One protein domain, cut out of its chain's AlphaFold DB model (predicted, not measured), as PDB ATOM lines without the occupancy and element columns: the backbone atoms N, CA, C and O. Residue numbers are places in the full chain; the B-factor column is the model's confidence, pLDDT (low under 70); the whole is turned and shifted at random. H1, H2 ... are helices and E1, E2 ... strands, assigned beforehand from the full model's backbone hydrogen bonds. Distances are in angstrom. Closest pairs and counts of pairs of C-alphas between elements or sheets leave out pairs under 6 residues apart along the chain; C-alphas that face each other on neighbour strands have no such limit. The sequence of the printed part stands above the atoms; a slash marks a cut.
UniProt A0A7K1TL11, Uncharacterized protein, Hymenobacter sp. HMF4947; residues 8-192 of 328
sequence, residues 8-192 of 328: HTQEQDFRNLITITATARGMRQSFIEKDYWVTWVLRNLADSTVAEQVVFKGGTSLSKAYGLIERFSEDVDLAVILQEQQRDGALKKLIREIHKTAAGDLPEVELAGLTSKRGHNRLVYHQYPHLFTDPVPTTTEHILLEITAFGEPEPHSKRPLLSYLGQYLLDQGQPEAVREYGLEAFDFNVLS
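AT A GLANCE: This is residues 8 to 192 of the 328 residues of an uncharacterized protein of Hymenobacter sp. HMF4947 (UniProt A0A7K1TL11). A twisted sheet of four strands has the long helices H2 and H4 over one face and the short H3 on the other, while the two-strand ribbon E5 and E6 runs close by the sheet's E1 edge. H2 reaches beyond the sheet, and its beginning packs on H1 and H5, which with H6 make a helical end. The 185 printed residues hold six named helices and six named strands in the order H1 H2 E1 H3 E2 H4 E3 E4 E5 H5 H6 E6, a mixed class. The larger sheet, E1 E2 E4 E3, is mixed; E5 and E6 are antiparallel. The whole is compact, with a radius of gyration of the C-alphas of 16.5 A and spans of 50 by 35 by 28 A.

IN THESE COORDINATES: H1, residues 11 to 25, is 20.8 A long and begins at C-alpha 11 (40.259, 18.769, -29.374). H2, residues 29 to 46, measures 25.6 A. E1 is residues 54 to 57, H3 58 to 64 and E2 76 to 80. H4, residues 88 to 103, measures 22.5 A from C-alpha 88 (38.310, -17.920, -7.116). E3, residues 121 to 126, measures 16.2 A, and E4, residues 143 to 148, 16.0 A. E5 is residues 156 to 161, H5 164 to 171 and H6 175 to 180. E6, residues 186 to 191, is 15.6 A long and ends at C-alpha 191 (31.818, 3.825, -0.307).

HOW THE PARTS SIT: E1 and E2 are antiparallel, with N 55 and O 79 2.8 A apart, within hydrogen-bond range. E2 and E4 are parallel, with N 78 and O 146 at 2.8 A. E4 and E3, a hairpin, have N 126 and O 143 at 2.8 A. H4 is on the sheet at a height of 8.9 A, and H2, on the same face, at 7.7 A. H3 is on the opposite face. H2 and H4 touch at a steep tilt of 46 degrees, opposite ways, closest at the C-alphas of Val 41 and Ala 102, 5.0 A. The closest C-alphas of E1 and E6, Phe 56 and Val 190, are 4.8 A apart. E5 and E6 have N 161 and O 186 at 2.8 A. H2 touches H5, about perpendicular at 88 degrees, closest at the C-alphas of Ile 32 and Tyr 164, 6.5 A. H1 touches H2, closest at the C-alphas of Ala 22 and Gln 29, 5.2 A. H5 and H6 form a helical hairpin, closest at the C-alphas of Gly 166 and Val 178, 5.9 A. H1 and H6 are apart. In each of the six helices every O i to N i+4 pair is within hydrogen-bond range.

THE WHOLE: The C-alphas farthest apart, those of Thr 23 and Gln 85, are 50.9 A apart. The printed part has no cut. The links H3 to E2, H4 to E3 and E3 to E4 are long. The mean pLDDT of the printed part is 94.2, and no printed residue is under 70.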
ATOM      1  N   HIS A   8      36.364  14.989 -25.637       97.19
ATOM      2  CA  HIS A   8      37.758  14.754 -26.033       97.19
ATOM      3  C   HIS A   8      37.970  14.519 -27.541       97.19
ATOM      4  O   HIS A   8      39.094  14.633 -28.020       97.19
ATOM      5  N   THR A   9      36.916  14.185 -28.291       96.56
ATOM      6  CA  THR A   9      36.968  14.018 -29.753       96.56
ATOM      7  C   THR A   9      36.999  15.357 -30.500       96.56
ATOM      8  O   THR A   9      37.451  15.404 -31.641       96.56
ATOM      9  N   GLN A  10      36.579  16.445 -29.846       97.25
ATOM     10  CA  GLN A  10      36.659  17.818 -30.342       97.25
ATOM     11  C   GLN A  10      37.811  18.540 -29.634       97.25
ATOM     12  O   GLN A  10      37.602  19.266 -28.663       97.25
ATOM     13  N   GLU A  11      39.050  18.323 -30.093       96.69
ATOM     14  CA  GLU A  11      40.259  18.769 -29.374       96.69
ATOM     15  C   GLU A  11      40.228  20.262 -29.012       96.69
ATOM     16  O   GLU A  11      40.575  20.636 -27.890       96.69
ATOM     17  N   GLN A  12      39.787  21.122 -29.938       97.25
ATOM     18  CA  GLN A  12      39.746  22.564 -29.704       97.25
ATOM     19  C   GLN A  12      38.742  22.940 -28.608       97.25
ATOM     20  O   GLN A  12      39.074  23.737 -27.727       97.25
ATOM     21  N   ASP A  13      37.545  22.351 -28.630       97.25
ATOM     22  CA  ASP A  13      36.514  22.588 -27.616       97.25
ATOM     23  C   ASP A  13      36.965  22.045 -26.261       97.25
ATOM     24  O   ASP A  13      36.854  22.734 -25.245       97.25
ATOM     25  N   PHE A  14      37.568  20.853 -26.246       98.50
ATOM     26  CA  PHE A  14      38.106  20.237 -25.039       98.50
ATOM     27  C   PHE A  14      39.210  21.095 -24.410       98.50
ATOM     28  O   PHE A  14      39.140  21.426 -23.225       98.50
ATOM     29  N   ARG A  15      40.187  21.540 -25.212       98.50
ATOM     30  CA  ARG A  15      41.276  22.427 -24.778       98.50
ATOM     31  C   ARG A  15      40.746  23.745 -24.216       98.50
ATOM     32  O   ARG A  15      41.207  24.202 -23.164       98.50
ATOM     33  N   ASN A  16      39.787  24.358 -24.909       98.12
ATOM     34  CA  ASN A  16      39.181  25.619 -24.496       98.12
ATOM     35  C   ASN A  16      38.423  25.451 -23.175       98.12
ATOM     36  O   ASN A  16      38.654  26.220 -22.239       98.12
ATOM     37  N   LEU A  17      37.580  24.419 -23.068       98.50
ATOM     38  CA  LEU A  17      36.773  24.167 -21.877       98.50
ATOM     39  C   LEU A  17      37.643  23.818 -20.659       98.50
ATOM     40  O   LEU A  17      37.388  24.330 -19.567       98.50
ATOM     41  N   ILE A  18      38.709  23.027 -20.840       98.62
ATOM     42  CA  ILE A  18      39.710  22.779 -19.791       98.62
ATOM     43  C   ILE A  18      40.324  24.096 -19.319       98.62
ATOM     44  O   ILE A  18      40.386  24.345 -18.117       98.62
ATOM     45  N   THR A  19      40.747  24.957 -20.245       98.50
ATOM     46  CA  THR A  19      41.430  26.218 -19.917       98.50
ATOM     47  C   THR A  19      40.550  27.154 -19.092       98.50
ATOM     48  O   THR A  19      40.990  27.667 -18.058       98.50
ATOM     49  N   ILE A  20      39.300  27.359 -19.514       98.25
ATOM     50  CA  ILE A  20      38.375  28.243 -18.795       98.25
ATOM     51  C   ILE A  20      37.953  27.641 -17.451       98.25
ATOM     52  O   ILE A  20      37.933  28.357 -16.452       98.25
ATOM     53  N   THR A  21      37.720  26.325 -17.387       98.31
ATOM     54  CA  THR A  21      37.344  25.638 -16.142       98.31
ATOM     55  C   THR A  21      38.485  25.668 -15.127       98.31
ATOM     56  O   THR A  21      38.266  25.970 -13.956       98.31
ATOM     57  N   ALA A  22      39.718  25.406 -15.569       97.06
ATOM     58  CA  ALA A  22      40.916  25.472 -14.735       97.06
ATOM     59  C   ALA A  22      41.092  26.868 -14.128       97.06
ATOM     60  O   ALA A  22      41.282  26.998 -12.919       97.06
ATOM     61  N   THR A  23      40.927  27.908 -14.952       97.06
ATOM     62  CA  THR A  23      40.990  29.308 -14.512       97.06
ATOM     63  C   THR A  23      39.903  29.618 -13.485       97.06
ATOM     64  O   THR A  23      40.205  30.136 -12.414       97.06
ATOM     65  N   ALA A  24      38.648  29.256 -13.771       96.19
ATOM     66  CA  ALA A  24      37.514  29.517 -12.886       96.19
ATOM     67  C   ALA A  24      37.636  28.813 -11.524       96.19
ATOM     68  O   ALA A  24      37.177  29.344 -10.516       96.19
ATOM     69  N   ARG A  25      38.269  27.633 -11.484       92.31
ATOM     70  CA  ARG A  25      38.464  26.845 -10.256       92.31
ATOM     71  C   ARG A  25      39.797  27.106  -9.550       92.31
ATOM     72  O   ARG A  25      40.025  26.524  -8.494       92.31
ATOM     73  N   GLY A  26      40.692  27.916 -10.122       92.50
ATOM     74  CA  GLY A  26      42.051  28.089  -9.595       92.50
ATOM     75  C   GLY A  26      42.867  26.788  -9.585       92.50
ATOM     76  O   GLY A  26      43.697  26.578  -8.705       92.50
ATOM     77  N   MET A  27      42.607  25.891 -10.539       92.56
ATOM     78  CA  MET A  27      43.244  24.577 -10.657       92.56
ATOM     79  C   MET A  27      44.190  24.531 -11.860       92.56
ATOM     80  O   MET A  27      44.072  25.313 -12.800       92.56
ATOM     81  N   ARG A  28      45.113  23.566 -11.868       92.88
ATOM     82  CA  ARG A  28      45.950  23.289 -13.043       92.88
ATOM     83  C   ARG A  28      45.111  22.681 -14.166       92.88
ATOM     84  O   ARG A  28      44.219  21.875 -13.908       92.88
ATOM     85  N   GLN A  29      45.436  23.013 -15.412       95.56
ATOM     86  CA  GLN A  29      44.767  22.445 -16.591       95.56
ATOM     87  C   GLN A  29      44.917  20.917 -16.648       95.56
ATOM     88  O   GLN A  29      43.934  20.225 -16.898       95.56
ATOM     89  N   SER A  30      46.099  20.397 -16.302       94.38
ATOM     90  CA  SER A  30      46.384  18.959 -16.178       94.38
ATOM     91  C   SER A  30      45.441  18.249 -15.195       94.38
ATOM     92  O   SER A  30      45.014  17.123 -15.442       94.38
ATOM     93  N   PHE A  31      45.053  18.907 -14.095       94.38
ATOM     94  CA  PHE A  31      44.131  18.339 -13.107       94.38
ATOM     95  C   PHE A  31      42.704  18.263 -13.645       94.38
ATOM     96  O   PHE A  31      42.026  17.261 -13.435       94.38
ATOM     97  N   ILE A  32      42.255  19.298 -14.355       96.25
ATOM     98  CA  ILE A  32      40.933  19.315 -14.992       96.25
ATOM     99  C   ILE A  32      40.854  18.276 -16.119       96.25
ATOM    100  O   ILE A  32      39.870  17.544 -16.216       96.25
ATOM    101  N   GLU A  33      41.898  18.176 -16.943       97.12
ATOM    102  CA  GLU A  33      41.996  17.168 -17.998       97.12
ATOM    103  C   GLU A  33      41.946  15.752 -17.416       97.12
ATOM    104  O   GLU A  33      41.160  14.911 -17.850       97.12
ATOM    105  N   LYS A  34      42.737  15.484 -16.378       95.75
ATOM    106  CA  LYS A  34      42.759  14.166 -15.746       95.75
ATOM    107  C   LYS A  34      41.459  13.853 -14.999       95.75
ATOM    108  O   LYS A  34      41.004  12.712 -15.035       95.75
ATOM    109  N   ASP A  35      40.816  14.847 -14.383       96.62
ATOM    110  CA  ASP A  35      39.482  14.702 -13.791       96.62
ATOM    111  C   ASP A  35      38.459  14.187 -14.812       96.62
ATOM    112  O   ASP A  35      37.704  13.261 -14.491       96.62
ATOM    113  N   TYR A  36      38.480  14.735 -16.033       97.75
ATOM    114  CA  TYR A  36      37.631  14.295 -17.137       97.75
ATOM    115  C   TYR A  36      37.845  12.815 -17.457       97.75
ATOM    116  O   TYR A  36      36.876  12.057 -17.481       97.75
ATOM    117  N   TRP A  37      39.093  12.378 -17.640       97.75
ATOM    118  CA  TRP A  37      39.380  10.989 -18.003       97.75
ATOM    119  C   TRP A  37      39.088   9.994 -16.877       97.75
ATOM    120  O   TRP A  37      38.600   8.894 -17.132       97.75
ATOM    121  N   VAL A  38      39.302  10.381 -15.618       97.56
ATOM    122  CA  VAL A  38      38.869   9.583 -14.461       97.56
ATOM    123  C   VAL A  38      37.345   9.421 -14.461       97.56
ATOM    124  O   VAL A  38      36.836   8.321 -14.247       97.56
ATOM    125  N   THR A  39      36.599  10.494 -14.738       97.94
ATOM    126  CA  THR A  39      35.133  10.431 -14.855       97.94
ATOM    127  C   THR A  39      34.702   9.586 -16.057       97.94
ATOM    128  O   THR A  39      33.766   8.802 -15.932       97.94
ATOM    129  N   TRP A  40      35.421   9.660 -17.181       98.12
ATOM    130  CA  TRP A  40      35.196   8.833 -18.371       98.12
ATOM    131  C   TRP A  40      35.331   7.336 -18.061       98.12
ATOM    132  O   TRP A  40      34.449   6.544 -18.392       98.12
ATOM    133  N   VAL A  41      36.384   6.949 -17.336       97.75
ATOM    134  CA  VAL A  41      36.609   5.572 -16.869       97.75
ATOM    135  C   VAL A  41      35.482   5.088 -15.948       97.75
ATOM    136  O   VAL A  41      34.994   3.965 -16.090       97.75
ATOM    137  N   LEU A  42      35.032   5.933 -15.015       98.31
ATOM    138  CA  LEU A  42      33.909   5.609 -14.126       98.31
ATOM    139  C   LEU A  42      32.587   5.504 -14.899       98.31
ATOM    140  O   LEU A  42      31.770   4.636 -14.586       98.31
ATOM    141  N   ARG A  43      32.398   6.316 -15.947       98.19
ATOM    142  CA  ARG A  43      31.214   6.262 -16.811       98.19
ATOM    143  C   ARG A  43      31.118   4.941 -17.571       98.19
ATOM    144  O   ARG A  43      30.038   4.358 -17.617       98.19
ATOM    145  N   ASN A  44      32.240   4.413 -18.072       98.19
ATOM    146  CA  ASN A  44      32.261   3.082 -18.691       98.19
ATOM    147  C   ASN A  44      31.715   2.003 -17.755       98.19
ATOM    148  O   ASN A  44      30.994   1.109 -18.195       98.19
ATOM    149  N   LEU A  45      32.082   2.063 -16.470       98.06
ATOM    150  CA  LEU A  45      31.607   1.104 -15.481       98.06
ATOM    151  C   LEU A  45      30.130   1.310 -15.165       98.06
ATOM    152  O   LEU A  45      29.408   0.318 -15.101       98.06
ATOM    153  N   ALA A  46      29.691   2.555 -14.979       97.69
ATOM    154  CA  ALA A  46      28.302   2.877 -14.663       97.69
ATOM    155  C   ALA A  46      27.326   2.363 -15.733       97.69
ATOM    156  O   ALA A  46      26.292   1.797 -15.393       97.69
ATOM    157  N   ASP A  47      27.706   2.455 -17.010       96.00
ATOM    158  CA  ASP A  47      26.888   2.018 -18.149       96.00
ATOM    159  C   ASP A  47      27.066   0.517 -18.494       96.00
ATOM    160  O   ASP A  47      26.677   0.056 -19.576       96.00
ATOM    161  N   SER A  48      27.680  -0.272 -17.602       96.81
ATOM    162  CA  SER A  48      28.026  -1.681 -17.838       96.81
ATOM    163  C   SER A  48      27.258  -2.672 -16.964       96.81
ATOM    164  O   SER A  48      26.721  -2.349 -15.909       96.81
ATOM    165  N   THR A  49      27.300  -3.949 -17.353       96.12
ATOM    166  CA  THR A  49      26.712  -5.063 -16.590       96.12
ATOM    167  C   THR A  49      27.424  -5.360 -15.268       96.12
ATOM    168  O   THR A  49      26.909  -6.129 -14.457       96.12
ATOM    169  N   VAL A  50      28.609  -4.783 -15.037       96.12
ATOM    170  CA  VAL A  50      29.379  -4.968 -13.797       96.12
ATOM    171  C   VAL A  50      29.216  -3.811 -12.807       96.12
ATOM    172  O   VAL A  50      29.777  -3.894 -11.718       96.12
ATOM    173  N   ALA A  51      28.426  -2.777 -13.132       96.75
ATOM    174  CA  ALA A  51      28.224  -1.593 -12.287       96.75
ATOM    175  C   ALA A  51      27.793  -1.939 -10.850       96.75
ATOM    176  O   ALA A  51      28.315  -1.387  -9.884       96.75
ATOM    177  N   GLU A  52      26.878  -2.899 -10.699       95.94
ATOM    178  CA  GLU A  52      26.353  -3.323  -9.392       95.94
ATOM    179  C   GLU A  52      27.287  -4.261  -8.613       95.94
ATOM    180  O   GLU A  52      26.958  -4.678  -7.510       95.94
ATOM    181  N   GLN A  53      28.445  -4.621  -9.171       96.00
ATOM    182  CA  GLN A  53      29.417  -5.526  -8.543       96.00
ATOM    183  C   GLN A  53      30.674  -4.792  -8.062       96.00
ATOM    184  O   GLN A  53      31.636  -5.425  -7.623       96.00
ATOM    185  N   VAL A  54      30.697  -3.463  -8.166       97.00
ATOM    186  CA  VAL A  54      31.870  -2.646  -7.870       97.00
ATOM    187  C   VAL A  54      31.479  -1.391  -7.100       97.00
ATOM    188  O   VAL A  54      30.438  -0.794  -7.354       97.00
ATOM    189  N   VAL A  55      32.332  -0.993  -6.161       98.44
ATOM    190  CA  VAL A  55      32.193   0.214  -5.345       98.44
ATOM    191  C   VAL A  55      33.409   1.105  -5.559       98.44
ATOM    192  O   VAL A  55      34.548   0.662  -5.411       98.44
ATOM    193  N   PHE A  56      33.169   2.372  -5.879       98.25
ATOM    194  CA  PHE A  56      34.188   3.410  -5.953       98.25
ATOM    195  C   PHE A  56      34.544   3.924  -4.555       98.25
ATOM    196  O   PHE A  56      33.661   4.225  -3.747       98.25
ATOM    197  N   LYS A  57      35.841   4.017  -4.257       96.50
ATOM    198  CA  LYS A  57      36.345   4.392  -2.931       96.50
ATOM    199  C   LYS A  57      37.562   5.316  -3.007       96.50
ATOM    200  O   LYS A  57      37.881   5.883  -4.046       96.50
ATOM    201  N   GLY A  58      38.228   5.507  -1.869       93.56
ATOM    202  CA  GLY A  58      39.504   6.218  -1.806       93.56
ATOM    203  C   GLY A  58      39.365   7.740  -1.845       93.56
ATOM    204  O   GLY A  58      38.294   8.298  -1.612       93.56
ATOM    205  N   GLY A  59      40.482   8.432  -2.081       93.38
ATOM    206  CA  GLY A  59      40.520   9.901  -2.085       93.38
ATOM    207  C   GLY A  59      39.652  10.511  -3.184       93.38
ATOM    208  O   GLY A  59      38.946  11.483  -2.944       93.38
ATOM    209  N   THR A  60      39.638   9.890  -4.360       93.56
ATOM    210  CA  THR A  60      38.925  10.409  -5.530       93.56
ATOM    211  C   THR A  60      37.408  10.315  -5.354       93.56
ATOM    212  O   THR A  60      36.676  11.178  -5.833       93.56
ATOM    213  N   SER A  61      36.920   9.330  -4.592       96.50
ATOM    214  CA  SER A  61      35.509   9.288  -4.194       96.50
ATOM    215  C   SER A  61      35.126  10.443  -3.259       96.50
ATOM    216  O   SER A  61      34.058  11.026  -3.426       96.50
ATOM    217  N   LEU A  62      36.012  10.845  -2.335       96.75
ATOM    218  CA  LEU A  62      35.765  11.971  -1.425       96.75
ATOM    219  C   LEU A  62      35.669  13.308  -2.163       96.75
ATOM    220  O   LEU A  62      34.850  14.142  -1.784       96.75
ATOM    221  N   SER A  63      36.478  13.522  -3.202       93.75
ATOM    222  CA  SER A  63      36.387  14.741  -4.010       93.75
ATOM    223  C   SER A  63      35.170  14.713  -4.934       93.75
ATOM    224  O   SER A  63      34.368  15.638  -4.898       93.75
ATOM    225  N   LYS A  64      34.985  13.649  -5.726       93.19
ATOM    226  CA  LYS A  64      33.956  13.623  -6.782       93.19
ATOM    227  C   LYS A  64      32.536  13.385  -6.283       93.19
ATOM    228  O   LYS A  64      31.617  14.015  -6.783       93.19
ATOM    229  N   ALA A  65      32.347  12.462  -5.342       95.75
ATOM    230  CA  ALA A  65      31.006  12.068  -4.901       95.75
ATOM    231  C   ALA A  65      30.507  12.889  -3.703       95.75
ATOM    232  O   ALA A  65      29.302  12.990  -3.476       95.75
ATOM    233  N   TYR A  66      31.436  13.436  -2.914       95.69
ATOM    234  CA  TYR A  66      31.121  14.151  -1.676       95.69
ATOM    235  C   TYR A  66      31.565  15.616  -1.672       95.69
ATOM    236  O   TYR A  66      31.151  16.344  -0.776       95.69
ATOM    237  N   GLY A  67      32.411  16.056  -2.614       93.38
ATOM    238  CA  GLY A  67      32.947  17.424  -2.616       93.38
ATOM    239  C   GLY A  67      33.710  17.783  -1.335       93.38
ATOM    240  O   GLY A  67      33.739  18.944  -0.947       93.38
ATOM    241  N   LEU A  68      34.264  16.787  -0.632       94.06
ATOM    242  CA  LEU A  68      34.689  16.922   0.768       94.06
ATOM    243  C   LEU A  68      36.157  17.340   0.921       94.06
ATOM    244  O   LEU A  68      36.539  17.929   1.935       94.06
ATOM    245  N   ILE A  69      36.993  17.008  -0.064       93.38
ATOM    246  CA  ILE A  69      38.427  17.305  -0.044       93.38
ATOM    247  C   ILE A  69      38.801  18.280  -1.158       93.38
ATOM    248  O   ILE A  69      38.335  18.151  -2.287       93.38
ATOM    249  N   GLU A  70      39.713  19.201  -0.847       91.69
ATOM    250  CA  GLU A  70      40.198  20.236  -1.769       91.69
ATOM    251  C   GLU A  70      41.646  19.985  -2.224       91.69
ATOM    252  O   GLU A  70      42.364  20.879  -2.675       91.69
ATOM    253  N   ARG A  71      42.096  18.732  -2.121       92.81
ATOM    254  CA  ARG A  71      43.298  18.258  -2.808       92.81
ATOM    255  C   ARG A  71      42.905  17.472  -4.044       92.81
ATOM    256  O   ARG A  71      41.909  16.747  -4.044       92.81
ATOM    257  N   PHE A  72      43.726  17.564  -5.074       89.06
ATOM    258  CA  PHE A  72      43.599  16.721  -6.242       89.06
ATOM    259  C   PHE A  72      43.796  15.244  -5.859       89.06
ATOM    260  O   PHE A  72      44.581  14.896  -4.965       89.06
ATOM    261  N   SER A  73      42.996  14.391  -6.489       85.75
ATOM    262  CA  SER A  73      43.020  12.942  -6.343       85.75
ATOM    263  C   SER A  73      42.666  12.350  -7.694       85.75
ATOM    264  O   SER A  73      41.672  12.740  -8.306       85.75
ATOM    265  N   GLU A  74      43.524  11.464  -8.164       82.31
ATOM    266  CA  GLU A  74      43.660  11.172  -9.584       82.31
ATOM    267  C   GLU A  74      43.547   9.686  -9.933       82.31
ATOM    268  O   GLU A  74      43.510   9.327 -11.110       82.31
ATOM    269  N   ASP A  75      43.475   8.845  -8.904       90.81
ATOM    270  CA  ASP A  75      43.407   7.393  -9.013       90.81
ATOM    271  C   ASP A  75      41.949   6.912  -9.000       90.81
ATOM    272  O   ASP A  75      41.067   7.538  -8.400       90.81
ATOM    273  N   VAL A  76      41.686   5.781  -9.649       96.88
ATOM    274  CA  VAL A  76      40.394   5.087  -9.622       96.88
ATOM    275  C   VAL A  76      40.534   3.857  -8.731       96.88
ATOM    276  O   VAL A  76      40.970   2.797  -9.178       96.88
ATOM    277  N   ASP A  77      40.149   4.019  -7.467       97.06
ATOM    278  CA  ASP A  77      40.125   2.946  -6.474       97.06
ATOM    279  C   ASP A  77      38.766   2.239  -6.474       97.06
ATOM    280  O   ASP A  77      37.736   2.823  -6.125       97.06
ATOM    281  N   LEU A  78      38.762   0.956  -6.813       97.88
ATOM    282  CA  LEU A  78      37.574   0.122  -6.910       97.88
ATOM    283  C   LEU A  78      37.680  -1.063  -5.949       97.88
ATOM    284  O   LEU A  78      38.707  -1.743  -5.865       97.88
ATOM    285  N   ALA A  79      36.591  -1.340  -5.240       96.44
ATOM    286  CA  ALA A  79      36.414  -2.570  -4.484       96.44
ATOM    287  C   ALA A  79      35.322  -3.428  -5.120       96.44
ATOM    288  O   ALA A  79      34.249  -2.935  -5.458       96.44
ATOM    289  N   VAL A  80      35.600  -4.718  -5.285       95.94
ATOM    290  CA  VAL A  80      34.638  -5.690  -5.810       95.94
ATOM    291  C   VAL A  80      33.723  -6.157  -4.682       95.94
ATOM    292  O   VAL A  80      34.201  -6.526  -3.610       95.94
ATOM    293  N   ILE A  81      32.418  -6.188  -4.941       94.12
ATOM    294  CA  ILE A  81      31.433  -6.772  -4.029       94.12
ATOM    295  C   ILE A  81      31.549  -8.295  -4.126       94.12
ATOM    296  O   ILE A  81      31.296  -8.890  -5.176       94.12
ATOM    297  N   LEU A  82      31.973  -8.923  -3.032       88.50
ATOM    298  CA  LEU A  82      32.143 -10.369  -2.956       88.50
ATOM    299  C   LEU A  82      30.788 -11.051  -2.760       88.50
ATOM    300  O   LEU A  82      30.015 -10.667  -1.887       88.50
ATOM    301  N   GLN A  83      30.515 -12.089  -3.548       84.50
ATOM    302  CA  GLN A  83      29.336 -12.933  -3.354       84.50
ATOM    303  C   GLN A  83      29.660 -14.130  -2.454       84.50
ATOM    304  O   GLN A  83      30.764 -14.687  -2.499       84.50
ATOM    305  N   GLU A  84      28.677 -14.575  -1.667       75.44
ATOM    306  CA  GLU A  84      28.801 -15.817  -0.906       75.44
ATOM    307  C   GLU A  84      29.127 -16.986  -1.851       75.44
ATOM    308  O   GLU A  84      28.526 -17.145  -2.912       75.44
ATOM    309  N   GLN A  85      30.112 -17.810  -1.473       76.31
ATOM    310  CA  GLN A  85      30.556 -18.987  -2.239       76.31
ATOM    311  C   GLN A  85      31.121 -18.686  -3.645       76.31
ATOM    312  O   GLN A  85      31.236 -19.585  -4.486       76.31
ATOM    313  N   GLN A  86      31.536 -17.444  -3.915       81.94
ATOM    314  CA  GLN A  86      32.162 -17.088  -5.185       81.94
ATOM    315  C   GLN A  86      33.478 -17.855  -5.394       81.94
ATOM    316  O   GLN A  86      34.438 -17.741  -4.632       81.94
ATOM    317  N   ARG A  87      33.541 -18.649  -6.470       87.81
ATOM    318  CA  ARG A  87      34.748 -19.405  -6.837       87.81
ATOM    319  C   ARG A  87      35.879 -18.452  -7.247       87.81
ATOM    320  O   ARG A  87      35.654 -17.544  -8.043       87.81
ATOM    321  N   ASP A  88      37.111 -18.734  -6.819       89.38
ATOM    322  CA  ASP A  88      38.310 -17.920  -7.116       89.38
ATOM    323  C   ASP A  88      38.482 -17.603  -8.616       89.38
ATOM    324  O   ASP A  88      38.734 -16.463  -9.007       89.38
ATOM    325  N   GLY A  89      38.271 -18.598  -9.484       91.31
ATOM    326  CA  GLY A  89      38.344 -18.405 -10.934       91.31
ATOM    327  C   GLY A  89      37.291 -17.430 -11.477       91.31
ATOM    328  O   GLY A  89      37.588 -16.661 -12.394       91.31
ATOM    329  N   ALA A  90      36.087 -17.424 -10.894       91.81
ATOM    330  CA  ALA A  90      35.025 -16.486 -11.248       91.81
ATOM    331  C   ALA A  90      35.357 -15.069 -10.758       91.81
ATOM    332  O   ALA A  90      35.206 -14.121 -11.522       91.81
ATOM    333  N   LEU A  91      35.906 -14.931  -9.546       92.31
ATOM    334  CA  LEU A  91      36.358 -13.643  -9.016       92.31
ATOM    335  C   LEU A  91      37.473 -13.029  -9.876       92.31
ATOM    336  O   LEU A  91      37.388 -11.875 -10.287       92.31
ATOM    337  N   LYS A  92      38.488 -13.816 -10.252       93.00
ATOM    338  CA  LYS A  92      39.553 -13.356 -11.162       93.00
ATOM    339  C   LYS A  92      39.026 -12.973 -12.544       93.00
ATOM    340  O   LYS A  92      39.595 -12.091 -13.188       93.00
ATOM    341  N   LYS A  93      37.975 -13.646 -13.029       94.25
ATOM    342  CA  LYS A  93      37.300 -13.274 -14.280       94.25
ATOM    343  C   LYS A  93      36.587 -11.932 -14.130       94.25
ATOM    344  O   LYS A  93      36.807 -11.075 -14.977       94.25
ATOM    345  N   LEU A  94      35.844 -11.737 -13.042       95.50
ATOM    346  CA  LEU A  94      35.160 -10.482 -12.734       95.50
ATOM    347  C   LEU A  94      36.144  -9.309 -12.609       95.50
ATOM    348  O   LEU A  94      35.946  -8.290 -13.252       95.50
ATOM    349  N   ILE A  95      37.261  -9.469 -11.890       96.00
ATOM    350  CA  ILE A  95      38.307  -8.430 -11.784       96.00
ATOM    351  C   ILE A  95      38.844  -8.033 -13.170       96.00
ATOM    352  O   ILE A  95      39.055  -6.853 -13.446       96.00
ATOM    353  N   ARG A  96      39.070  -9.009 -14.061       96.12
ATOM    354  CA  ARG A  96      39.513  -8.740 -15.441       96.12
ATOM    355  C   ARG A  96      38.435  -8.049 -16.273       96.12
ATOM    356  O   ARG A  96      38.775  -7.210 -17.099       96.12
ATOM    357  N   GLU A  97      37.173  -8.411 -16.073       97.00
ATOM    358  CA  GLU A  97      36.031  -7.788 -16.742       97.00
ATOM    359  C   GLU A  97      35.855  -6.335 -16.295       97.00
ATOM    360  O   GLU A  97      35.814  -5.459 -17.149       97.00
ATOM    361  N   ILE A  98      35.881  -6.062 -14.987       97.62
ATOM    362  CA  ILE A  98      35.862  -4.703 -14.422       97.62
ATOM    363  C   ILE A  98      37.023  -3.881 -14.982       97.62
ATOM    364  O   ILE A  98      36.800  -2.783 -15.478       97.62
ATOM    365  N   HIS A  99      38.250  -4.419 -14.967       97.69
ATOM    366  CA  HIS A  99      39.424  -3.730 -15.514       97.69
ATOM    367  C   HIS A  99      39.246  -3.362 -16.988       97.69
ATOM    368  O   HIS A  99      39.427  -2.204 -17.348       97.69
ATOM    369  N   LYS A 100      38.864  -4.337 -17.823       97.31
ATOM    370  CA  LYS A 100      38.669  -4.129 -19.262       97.31
ATOM    371  C   LYS A 100      37.569  -3.104 -19.535       97.31
ATOM    372  O   LYS A 100      37.744  -2.244 -20.387       97.31
ATOM    373  N   THR A 101      36.451  -3.202 -18.821       97.88
ATOM    374  CA  THR A 101      35.326  -2.277 -18.966       97.88
ATOM    375  C   THR A 101      35.727  -0.864 -18.562       97.88
ATOM    376  O   THR A 101      35.514   0.058 -19.336       97.88
ATOM    377  N   ALA A 102      36.354  -0.692 -17.394       97.62
ATOM    378  CA  ALA A 102      36.789   0.611 -16.895       97.62
ATOM    379  C   ALA A 102      37.774   1.289 -17.857       97.62
ATOM    380  O   ALA A 102      37.569   2.438 -18.248       97.62
ATOM    381  N   ALA A 103      38.818   0.559 -18.266       97.06
ATOM    382  CA  ALA A 103      39.861   1.076 -19.146       97.06
ATOM    383  C   ALA A 103      39.343   1.428 -20.548       97.06
ATOM    384  O   ALA A 103      39.853   2.363 -21.161       97.06
ATOM    385  N   GLY A 104      38.348   0.694 -21.059       95.75
ATOM    386  CA  GLY A 104      37.886   0.847 -22.435       95.75
ATOM    387  C   GLY A 104      39.049   0.695 -23.418       95.75
ATOM    388  O   GLY A 104      39.760  -0.312 -23.387       95.75
ATOM    389  N   ASP A 105      39.253   1.718 -24.247       93.19
ATOM    390  CA  ASP A 105      40.314   1.762 -25.259       93.19
ATOM    391  C   ASP A 105      41.604   2.451 -24.776       93.19
ATOM    392  O   ASP A 105      42.545   2.608 -25.557       93.19
ATOM    393  N   LEU A 106      41.686   2.861 -23.503       96.19
ATOM    394  CA  LEU A 106      42.889   3.503 -22.973       96.19
ATOM    395  C   LEU A 106      44.067   2.510 -22.949       96.19
ATOM    396  O   LEU A 106      43.972   1.469 -22.283       96.19
ATOM    397  N   PRO A 107      45.201   2.813 -23.615       96.88
ATOM    398  CA  PRO A 107      46.354   1.922 -23.647       96.88
ATOM    399  C   PRO A 107      46.895   1.642 -22.249       96.88
ATOM    400  O   PRO A 107      47.075   2.552 -21.440       96.88
ATOM    401  N   GLU A 108      47.175   0.374 -21.966       96.56
ATOM    402  CA  GLU A 108      47.853  -0.014 -20.735       96.56
ATOM    403  C   GLU A 108      49.346   0.344 -20.797       96.56
ATOM    404  O   GLU A 108      50.011   0.093 -21.802       96.56
ATOM    405  N   VAL A 109      49.880   0.859 -19.688       94.69
ATOM    406  CA  VAL A 109      51.304   1.134 -19.484       94.69
ATOM    407  C   VAL A 109      51.829   0.292 -18.324       94.69
ATOM    408  O   VAL A 109      51.308   0.321 -17.205       94.69
ATOM    409  N   GLU A 110      52.893  -0.466 -18.578       92.62
ATOM    410  CA  GLU A 110      53.581  -1.225 -17.538       92.62
ATOM    411  C   GLU A 110      54.660  -0.360 -16.880       92.62
ATOM    412  O   GLU A 110      55.655   0.007 -17.504       92.62
ATOM    413  N   LEU A 111      54.465  -0.041 -15.600       89.75
ATOM    414  CA  LEU A 111      55.434   0.685 -14.790       89.75
ATOM    415  C   LEU A 111      56.123  -0.301 -13.844       89.75
ATOM    416  O   LEU A 111      55.493  -0.883 -12.954       89.75
ATOM    417  N   ALA A 112      57.427  -0.503 -14.045       89.00
ATOM    418  CA  ALA A 112      58.214  -1.482 -13.302       89.00
ATOM    419  C   ALA A 112      58.112  -1.258 -11.782       89.00
ATOM    420  O   ALA A 112      58.386  -0.174 -11.276       89.00
ATOM    421  N   GLY A 113      57.704  -2.299 -11.050       87.69
ATOM    422  CA  GLY A 113      57.536  -2.260  -9.592       87.69
ATOM    423  C   GLY A 113      56.257  -1.573  -9.093       87.69
ATOM    424  O   GLY A 113      55.956  -1.682  -7.908       87.69
ATOM    425  N   LEU A 114      55.490  -0.921  -9.974       88.00
ATOM    426  CA  LEU A 114      54.232  -0.247  -9.640       88.00
ATOM    427  C   LEU A 114      53.006  -0.989 -10.191       88.00
ATOM    428  O   LEU A 114      51.975  -1.051  -9.524       88.00
ATOM    429  N   THR A 115      53.108  -1.573 -11.387       91.56
ATOM    430  CA  THR A 115      52.038  -2.388 -11.977       91.56
ATOM    431  C   THR A 115      51.981  -3.769 -11.314       91.56
ATOM    432  O   THR A 115      52.993  -4.456 -11.171       91.56
ATOM    433  N   SER A 116      50.782  -4.222 -10.938       92.69
ATOM    434  CA  SER A 116      50.554  -5.546 -10.348       92.69
ATOM    435  C   SER A 116      49.223  -6.137 -10.803       92.69
ATOM    436  O   SER A 116      48.180  -5.508 -10.706       92.69
ATOM    437  N   LYS A 117      49.234  -7.389 -11.269       90.75
ATOM    438  CA  LYS A 117      48.037  -8.128 -11.722       90.75
ATOM    439  C   LYS A 117      47.862  -9.459 -10.983       90.75
ATOM    440  O   LYS A 117      47.416 -10.447 -11.570       90.75
ATOM    441  N   ARG A 118      48.313  -9.527  -9.728       84.50
ATOM    442  CA  ARG A 118      48.450 -10.776  -8.963       84.50
ATOM    443  C   ARG A 118      47.330 -10.945  -7.934       84.50
ATOM    444  O   ARG A 118      46.955 -10.009  -7.239       84.50
ATOM    445  N   GLY A 119      46.870 -12.186  -7.768       83.56
ATOM    446  CA  GLY A 119      45.884 -12.536  -6.742       83.56
ATOM    447  C   GLY A 119      44.529 -11.869  -6.982       83.56
ATOM    448  O   GLY A 119      44.010 -11.925  -8.098       83.56
ATOM    449  N   HIS A 120      43.970 -11.265  -5.931       86.38
ATOM    450  CA  HIS A 120      42.726 -10.482  -5.981       86.38
ATOM    451  C   HIS A 120      42.973  -8.966  -5.951       86.38
ATOM    452  O   HIS A 120      42.075  -8.199  -5.610       86.38
ATOM    453  N   ASN A 121      44.192  -8.545  -6.306       89.19
ATOM    454  CA  ASN A 121      44.535  -7.146  -6.531       89.19
ATOM    455  C   ASN A 121      44.941  -6.917  -7.988       89.19
ATOM    456  O   ASN A 121      45.606  -7.756  -8.610       89.19
ATOM    457  N   ARG A 122      44.583  -5.758  -8.522       94.19
ATOM    458  CA  ARG A 122      44.981  -5.330  -9.853       94.19
ATOM    459  C   ARG A 122      45.232  -3.827  -9.855       94.19
ATOM    460  O   ARG A 122      44.282  -3.064  -9.819       94.19
ATOM    461  N   LEU A 123      46.503  -3.443  -9.922       95.69
ATOM    462  CA  LEU A 123      46.989  -2.076 -10.075       95.69
ATOM    463  C   LEU A 123      47.565  -1.941 -11.480       95.69
ATOM    464  O   LEU A 123      48.577  -2.575 -11.800       95.69
ATOM    465  N   VAL A 124      46.898  -1.172 -12.332       96.81
ATOM    466  CA  VAL A 124      47.269  -1.026 -13.740       96.81
ATOM    467  C   VAL A 124      47.193   0.440 -14.136       96.81
ATOM    468  O   VAL A 124      46.203   1.108 -13.855       96.81
ATOM    469  N   TYR A 125      48.237   0.927 -14.800       97.00
ATOM    470  CA  TYR A 125      48.306   2.296 -15.289       97.00
ATOM    471  C   TYR A 125      47.836   2.352 -16.737       97.00
ATOM    472  O   TYR A 125      48.174   1.479 -17.536       97.00
ATOM    473  N   HIS A 126      47.067   3.379 -17.071       97.38
ATOM    474  CA  HIS A 126      46.586   3.630 -18.421       97.38
ATOM    475  C   HIS A 126      46.982   5.024 -18.888       97.38
ATOM    476  O   HIS A 126      46.889   5.998 -18.135       97.38
ATOM    477  N   GLN A 127      47.421   5.108 -20.140       95.75
ATOM    478  CA  GLN A 127      47.693   6.373 -20.804       95.75
ATOM    479  C   GLN A 127      46.399   6.948 -21.379       95.75
ATOM    480  O   GLN A 127      45.551   6.213 -21.883       95.75
ATOM    481  N   TYR A 128      46.274   8.269 -21.333       94.38
ATOM    482  CA  TYR A 128      45.249   9.028 -22.041       94.38
ATOM    483  C   TYR A 128      45.929  10.130 -22.874       94.38
ATOM    484  O   TYR A 128      47.090  10.453 -22.613       94.38
ATOM    485  N   PRO A 129      45.266  10.687 -23.903       93.12
ATOM    486  CA  PRO A 129      45.802  11.822 -24.655       93.12
ATOM    487  C   PRO A 129      46.077  13.025 -23.743       93.12
ATOM    488  O   PRO A 129      45.178  13.443 -23.022       93.12
ATOM    489  N   HIS A 130      47.290  13.583 -23.799       91.81
ATOM    490  CA  HIS A 130      47.686  14.752 -23.009       91.81
ATOM    491  C   HIS A 130      47.649  16.025 -23.852       91.81
ATOM    492  O   HIS A 130      48.451  16.189 -24.773       91.81
ATOM    493  N   LEU A 131      46.761  16.954 -23.506       95.00
ATOM    494  CA  LEU A 131      46.745  18.311 -24.048       95.00
ATOM    495  C   LEU A 131      47.541  19.287 -23.184       95.00
ATOM    496  O   LEU A 131      47.998  20.310 -23.712       95.00
ATOM    497  N   PHE A 132      47.700  18.979 -21.892       92.88
ATOM    498  CA  PHE A 132      48.416  19.793 -20.917       92.88
ATOM    499  C   PHE A 132      49.357  18.938 -20.063       92.88
ATOM    500  O   PHE A 132      48.935  18.005 -19.384       92.88
ATOM    501  N   THR A 133      50.638  19.298 -20.051       87.69
ATOM    502  CA  THR A 133      51.659  18.672 -19.205       87.69
ATOM    503  C   THR A 133      52.262  19.704 -18.261       87.69
ATOM    504  O   THR A 133      52.541  20.845 -18.638       87.69
ATOM    505  N   ASP A 134      52.443  19.311 -17.003       85.44
ATOM    506  CA  ASP A 134      53.111  20.151 -16.015       85.44
ATOM    507  C   ASP A 134      54.636  20.014 -16.174       85.44
ATOM    508  O   ASP A 134      55.136  18.889 -16.180       85.44
ATOM    509  N   PRO A 135      55.415  21.115 -16.209       82.06
ATOM    510  CA  PRO A 135      56.880  21.034 -16.272       82.06
ATOM    511  C   PRO A 135      57.499  20.256 -15.102       82.06
ATOM    512  O   PRO A 135      58.553  19.643 -15.239       82.06
ATOM    513  N   VAL A 136      56.835  20.300 -13.942       80.88
ATOM    514  CA  VAL A 136      57.158  19.503 -12.756       80.88
ATOM    515  C   VAL A 136      55.861  18.828 -12.291       80.88
ATOM    516  O   VAL A 136      55.072  19.462 -11.578       80.88
ATOM    517  N   PRO A 137      55.604  17.576 -12.718       77.25
ATOM    518  CA  PRO A 137      54.394  16.848 -12.350       77.25
ATOM    519  C   PRO A 137      54.337  16.599 -10.840       77.25
ATOM    520  O   PRO A 137      55.290  16.096 -10.246       77.25
ATOM    521  N   THR A 138      53.208  16.926 -10.209       75.75
ATOM    522  CA  THR A 138      52.942  16.590  -8.793       75.75
ATOM    523  C   THR A 138      52.219  15.250  -8.633       75.75
ATOM    524  O   THR A 138      52.088  14.736  -7.520       75.75
ATOM    525  N   THR A 139      51.776  14.665  -9.747       78.88
ATOM    526  CA  THR A 139      51.089  13.374  -9.842       78.88
ATOM    527  C   THR A 139      51.603  12.596 -11.049       78.88
ATOM    528  O   THR A 139      52.199  13.177 -11.952       78.88
ATOM    529  N   THR A 140      51.334  11.290 -11.106       82.38
ATOM    530  CA  THR A 140      51.578  10.508 -12.329       82.38
ATOM    531  C   THR A 140      50.769  11.071 -13.499       82.38
ATOM    532  O   THR A 140      49.627  11.505 -13.320       82.38
ATOM    533  N   GLU A 141      51.332  11.042 -14.703       86.62
ATOM    534  CA  GLU A 141      50.609  11.410 -15.924       86.62
ATOM    535  C   GLU A 141      49.596  10.327 -16.328       86.62
ATOM    536  O   GLU A 141      48.655  10.610 -17.046       86.62
ATOM    537  N   HIS A 142      49.677   9.114 -15.782       92.81
ATOM    538  CA  HIS A 142      48.769   8.007 -16.104       92.81
ATOM    539  C   HIS A 142      47.542   7.963 -15.183       92.81
ATOM    540  O   HIS A 142      47.590   8.436 -14.046       92.81
ATOM    541  N   ILE A 143      46.458   7.323 -15.621       94.88
ATOM    542  CA  ILE A 143      45.348   6.934 -14.737       94.88
ATOM    543  C   ILE A 143      45.700   5.601 -14.095       94.88
ATOM    544  O   ILE A 143      45.904   4.612 -14.798       94.88
ATOM    545  N   LEU A 144      45.762   5.565 -12.768       96.31
ATOM    546  CA  LEU A 144      45.864   4.315 -12.031       96.31
ATOM    547  C   LEU A 144      44.463   3.734 -11.829       96.31
ATOM    548  O   LEU A 144      43.613   4.356 -11.195       96.31
ATOM    549  N   LEU A 145      44.242   2.532 -12.353       97.38
ATOM    550  CA  LEU A 145      43.113   1.681 -12.001       97.38
ATOM    551  C   LEU A 145      43.561   0.679 -10.938       97.38
ATOM    552  O   LEU A 145      44.313  -0.252 -11.246       97.38
ATOM    553  N   GLU A 146      43.082   0.853  -9.709       96.94
ATOM    554  CA  GLU A 146      43.266  -0.099  -8.614       96.94
ATOM    555  C   GLU A 146      41.952  -0.845  -8.356       96.94
ATOM    556  O   GLU A 146      40.941  -0.250  -8.001       96.94
ATOM    557  N   ILE A 147      41.949  -2.168  -8.535       96.56
ATOM    558  CA  ILE A 147      40.796  -3.037  -8.273       96.56
ATOM    559  C   ILE A 147      41.179  -4.046  -7.200       96.56
ATOM    560  O   ILE A 147      42.059  -4.888  -7.402       96.56
ATOM    561  N   THR A 148      40.469  -3.996  -6.080       93.06
ATOM    562  CA  THR A 148      40.709  -4.832  -4.900       93.06
ATOM    563  C   THR A 148      39.498  -5.708  -4.596       93.06
ATOM    564  O   THR A 148      38.358  -5.265  -4.711       93.06
ATOM    565  N   ALA A 149      39.722  -6.963  -4.201       90.38
ATOM    566  CA  ALA A 149      38.639  -7.891  -3.868       90.38
ATOM    567  C   ALA A 149      38.962  -8.755  -2.637       90.38
ATOM    568  O   ALA A 149      38.925  -9.982  -2.699       90.38
ATOM    569  N   PHE A 150      39.320  -8.110  -1.522       79.88
ATOM    570  CA  PHE A 150      39.678  -8.799  -0.273       79.88
ATOM    571  C   PHE A 150      38.819  -8.427   0.948       79.88
ATOM    572  O   PHE A 150      38.984  -9.033   2.006       79.88
ATOM    573  N   GLY A 151      37.925  -7.448   0.821       79.75
ATOM    574  CA  GLY A 151      37.060  -6.979   1.903       79.75
ATOM    575  C   GLY A 151      35.678  -6.617   1.384       79.75
ATOM    576  O   GLY A 151      35.504  -6.429   0.180       79.75
ATOM    577  N   GLU A 152      34.710  -6.525   2.288       86.25
ATOM    578  CA  GLU A 152      33.355  -6.083   1.953       86.25
ATOM    579  C   GLU A 152      33.317  -4.544   1.894       86.25
ATOM    580  O   GLU A 152      33.578  -3.886   2.908       86.25
ATOM    581  N   PRO A 153      33.020  -3.929   0.729       91.44
ATOM    582  CA  PRO A 153      32.956  -2.475   0.595       91.44
ATOM    583  C   PRO A 153      31.634  -1.918   1.140       91.44
ATOM    584  O   PRO A 153      30.852  -1.303   0.420       91.44
ATOM    585  N   GLU A 154      31.386  -2.138   2.429       92.31
ATOM    586  CA  GLU A 154      30.148  -1.772   3.115       92.31
ATOM    587  C   GLU A 154      30.402  -0.858   4.326       92.31
ATOM    588  O   GLU A 154      31.374  -1.068   5.061       92.31
ATOM    589  N   PRO A 155      29.512   0.118   4.602       95.75
ATOM    590  CA  PRO A 155      28.355   0.504   3.790       95.75
ATOM    591  C   PRO A 155      28.753   1.270   2.521       95.75
ATOM    592  O   PRO A 155      29.687   2.080   2.561       95.75
ATOM    593  N   HIS A 156      27.997   1.093   1.439       97.44
ATOM    594  CA  HIS A 156      28.047   1.946   0.247       97.44
ATOM    595  C   HIS A 156      26.648   2.424  -0.170       97.44
ATOM    596  O   HIS A 156      25.629   1.935   0.311       97.44
ATOM    597  N   SER A 157      26.591   3.430  -1.041       97.50
ATOM    598  CA  SER A 157      25.332   3.954  -1.588       97.50
ATOM    599  C   SER A 157      25.539   4.510  -2.991       97.50
ATOM    600  O   SER A 157      26.649   4.934  -3.320       97.50
ATOM    601  N   LYS A 158      24.478   4.548  -3.805       98.12
ATOM    602  CA  LYS A 158      24.504   5.277  -5.077       98.12
ATOM    603  C   LYS A 158      24.696   6.769  -4.809       98.12
ATOM    604  O   LYS A 158      23.989   7.352  -3.986       98.12
ATOM    605  N   ARG A 159      25.671   7.370  -5.484       98.12
ATOM    606  CA  ARG A 159      25.933   8.811  -5.461       98.12
ATOM    607  C   ARG A 159      26.127   9.310  -6.892       98.12
ATOM    608  O   ARG A 159      26.770   8.597  -7.670       98.12
ATOM    609  N   PRO A 160      25.648  10.523  -7.213       98.06
ATOM    610  CA  PRO A 160      25.900  11.122  -8.510       98.06
ATOM    611  C   PRO A 160      27.379  11.497  -8.625       98.06
ATOM    612  O   PRO A 160      27.966  12.074  -7.708       98.06
ATOM    613  N   LEU A 161      27.976  11.176  -9.765       98.12
ATOM    614  CA  LEU A 161      29.321  11.578 -10.151       98.12
ATOM    615  C   LEU A 161      29.238  12.551 -11.321       98.12
ATOM    616  O   LEU A 161      28.478  12.331 -12.262       98.12
ATOM    617  N   LEU A 162      30.047  13.608 -11.272       97.06
ATOM    618  CA  LEU A 162      30.101  14.647 -12.295       97.06
ATOM    619  C   LEU A 162      31.550  15.117 -12.477       97.06
ATOM    620  O   LEU A 162      32.295  15.233 -11.505       97.06
ATOM    621  N   SER A 163      31.959  15.370 -13.721       97.31
ATOM    622  CA  SER A 163      33.281  15.949 -14.002       97.31
ATOM    623  C   SER A 163      33.302  17.445 -13.697       97.31
ATOM    624  O   SER A 163      32.269  18.111 -13.768       97.31
ATOM    625  N   TYR A 164      34.483  18.013 -13.451       97.31
ATOM    626  CA  TYR A 164      34.617  19.465 -13.295       97.31
ATOM    627  C   TYR A 164      34.155  20.238 -14.533       97.31
ATOM    628  O   TYR A 164      33.598  21.323 -14.386       97.31
ATOM    629  N   LEU A 165      34.340  19.676 -15.732       98.44
ATOM    630  CA  LEU A 165      33.857  20.278 -16.978       98.44
ATOM    631  C   LEU A 165      32.326  20.287 -17.042       98.44
ATOM    632  O   LEU A 165      31.730  21.310 -17.371       98.44
ATOM    633  N   GLY A 166      31.689  19.165 -16.687       98.19
ATOM    634  CA  GLY A 166      30.231  19.066 -16.613       98.19
ATOM    635  C   GLY A 166      29.649  20.028 -15.578       98.19
ATOM    636  O   GLY A 166      28.726  20.773 -15.891       98.19
ATOM    637  N   GLN A 167      30.244  20.082 -14.380       97.44
ATOM    638  CA  GLN A 167      29.846  21.027 -13.334       97.44
ATOM    639  C   GLN A 167      29.981  22.478 -13.806       97.44
ATOM    640  O   GLN A 167      29.038  23.247 -13.669       97.44
ATOM    641  N   TYR A 168      31.111  22.840 -14.419       98.31
ATOM    642  CA  TYR A 168      31.329  24.195 -14.920       98.31
ATOM    643  C   TYR A 168      30.270  24.606 -15.951       98.31
ATOM    644  O   TYR A 168      29.702  25.687 -15.840       98.31
ATOM    645  N   LEU A 169      29.951  23.748 -16.926       98.44
ATOM    646  CA  LEU A 169      28.915  24.051 -17.919       98.44
ATOM    647  C   LEU A 169      27.530  24.236 -17.283       98.44
ATOM    648  O   LEU A 169      26.800  25.143 -17.683       98.44
ATOM    649  N   LEU A 170      27.174  23.425 -16.281       98.12
ATOM    650  CA  LEU A 170      25.928  23.609 -15.529       98.12
ATOM    651  C   LEU A 170      25.918  24.937 -14.766       98.12
ATOM    652  O   LEU A 170      24.929  25.665 -14.845       98.12
ATOM    653  N   ASP A 171      27.022  25.288 -14.103       97.81
ATOM    654  CA  ASP A 171      27.171  26.553 -13.372       97.81
ATOM    655  C   ASP A 171      27.064  27.771 -14.311       97.81
ATOM    656  O   ASP A 171      26.577  28.827 -13.912       97.81
ATOM    657  N   GLN A 172      27.476  27.622 -15.577       97.94
ATOM    658  CA  GLN A 172      27.319  28.633 -16.629       97.94
ATOM    659  C   GLN A 172      25.939  28.615 -17.315       97.94
ATOM    660  O   GLN A 172      25.721  29.366 -18.267       97.94
ATOM    661  N   GLY A 173      25.006  27.761 -16.881       97.94
ATOM    662  CA  GLY A 173      23.675  27.659 -17.478       97.94
ATOM    663  C   GLY A 173      23.667  27.046 -18.883       97.94
ATOM    664  O   GLY A 173      22.818  27.407 -19.696       97.94
ATOM    665  N   GLN A 174      24.586  26.117 -19.181       97.88
ATOM    666  CA  GLN A 174      24.725  25.450 -20.486       97.88
ATOM    667  C   GLN A 174      24.385  23.941 -20.443       97.88
ATOM    668  O   GLN A 174      25.214  23.102 -20.803       97.88
ATOM    669  N   PRO A 175      23.161  23.542 -20.045       97.69
ATOM    670  CA  PRO A 175      22.780  22.130 -19.953       97.69
ATOM    671  C   PRO A 175      22.665  21.426 -21.317       97.69
ATOM    672  O   PRO A 175      22.639  20.198 -21.368       97.69
ATOM    673  N   GLU A 176      22.558  22.170 -22.422       98.06
ATOM    674  CA  GLU A 176      22.570  21.589 -23.774       98.06
ATOM    675  C   GLU A 176      23.964  21.069 -24.145       98.06
ATOM    676  O   GLU A 176      24.081  19.933 -24.591       98.06
ATOM    677  N   ALA A 177      25.024  21.831 -23.852       97.69
ATOM    678  CA  ALA A 177      26.404  21.392 -24.073       97.69
ATOM    679  C   ALA A 177      26.754  20.166 -23.210       97.69
ATOM    680  O   ALA A 177      27.440  19.248 -23.654       97.69
ATOM    681  N   VAL A 178      26.237  20.113 -21.976       98.38
ATOM    682  CA  VAL A 178      26.386  18.940 -21.100       98.38
ATOM    683  C   VAL A 178      25.798  17.688 -21.755       98.38
ATOM    684  O   VAL A 178      26.452  16.649 -21.752       98.38
ATOM    685  N   ARG A 179      24.603  17.787 -22.349       98.00
ATOM    686  CA  ARG A 179      23.954  16.680 -23.070       98.00
ATOM    687  C   ARG A 179      24.686  16.313 -24.355       98.00
ATOM    688  O   ARG A 179      24.928  15.135 -24.593       98.00
ATOM    689  N   GLU A 180      25.066  17.306 -25.153       97.38
ATOM    690  CA  GLU A 180      25.780  17.122 -26.421       97.38
ATOM    691  C   GLU A 180      27.066  16.305 -26.245       97.38
ATOM    692  O   GLU A 180      27.314  15.358 -26.993       97.38
ATOM    693  N   TYR A 181      27.850  16.629 -25.217       98.00
ATOM    694  CA  TYR A 181      29.121  15.965 -24.939       98.00
ATOM    695  C   TYR A 181      29.025  14.803 -23.938       98.00
ATOM    696  O   TYR A 181      30.064  14.284 -23.516       98.00
ATOM    697  N   GLY A 182      27.812  14.424 -23.517       98.00
ATOM    698  CA  GLY A 182      27.557  13.334 -22.567       98.00
ATOM    699  C   GLY A 182      28.160  13.542 -21.174       98.00
ATOM    700  O   GLY A 182      28.547  12.577 -20.519       98.00
ATOM    701  N   LEU A 183      28.269  14.791 -20.715       98.38
ATOM    702  CA  LEU A 183      28.867  15.179 -19.427       98.38
ATOM    703  C   LEU A 183      27.860  15.193 -18.269       98.38
ATOM    704  O   LEU A 183      28.152  15.754 -17.214       98.38
ATOM    705  N   GLU A 184      26.674  14.625 -18.472       98.00
ATOM    706  CA  GLU A 184      25.628  14.529 -17.457       98.00
ATOM    707  C   GLU A 184      26.094  13.704 -16.255       98.00
ATOM    708  O   GLU A 184      26.859  12.740 -16.391       98.00
ATOM    709  N   ALA A 185      25.591  14.065 -15.073       97.94
ATOM    710  CA  ALA A 185      25.843  13.291 -13.869       97.94
ATOM    711  C   ALA A 185      25.276  11.871 -14.005       97.94
ATOM    712  O   ALA A 185      24.234  11.658 -14.627       97.94
ATOM    713  N   PHE A 186      25.952  10.900 -13.397       98.31
ATOM    714  CA  PHE A 186      25.512   9.507 -13.376       98.31
ATOM    715  C   PHE A 186      25.713   8.897 -11.995       98.31
ATOM    716  O   PHE A 186      26.680   9.214 -11.301       98.31
ATOM    717  N   ASP A 187      24.809   8.007 -11.597       98.19
ATOM    718  CA  ASP A 187      24.885   7.354 -10.297       98.19
ATOM    719  C   ASP A 187      25.858   6.176 -10.317       98.19
ATOM    720  O   ASP A 187      25.822   5.311 -11.195       98.19
ATOM    721  N   PHE A 188      26.697   6.094  -9.289       98.38
ATOM    722  CA  PHE A 188      27.613   4.978  -9.099       98.38
ATOM    723  C   PHE A 188      27.662   4.551  -7.636       98.38
ATOM    724  O   PHE A 188      27.373   5.344  -6.743       98.38
ATOM    725  N   ASN A 189      28.000   3.288  -7.377       98.50
ATOM    726  CA  ASN A 189      28.149   2.804  -6.008       98.50
ATOM    727  C   ASN A 189      29.401   3.435  -5.398       98.50
ATOM    728  O   ASN A 189      30.505   3.228  -5.898       98.50
ATOM    729  N   VAL A 190      29.229   4.202  -4.324       98.50
ATOM    730  CA  VAL A 190      30.314   4.907  -3.640       98.50
ATOM    731  C   VAL A 190      30.359   4.504  -2.173       98.50
ATOM    732  O   VAL A 190      29.336   4.488  -1.482       98.50
ATOM    733  N   LEU A 191      31.564   4.193  -1.695       98.12
ATOM    734  CA  LEU A 191      31.818   3.825  -0.307       98.12
ATOM    735  C   LEU A 191      31.397   4.961   0.636       98.12
ATOM    736  O   LEU A 191      31.642   6.139   0.361       98.12
ATOM    737  N   SER A 192      30.763   4.620   1.757       97.75
ATOM    738  CA  SER A 192      30.322   5.612   2.745       97.75
ATOM    739  C   SER A 192      31.493   6.392   3.352       97.75
ATOM    740  O   SER A 192      32.630   5.900   3.437       97.75
TER     741      SER A 192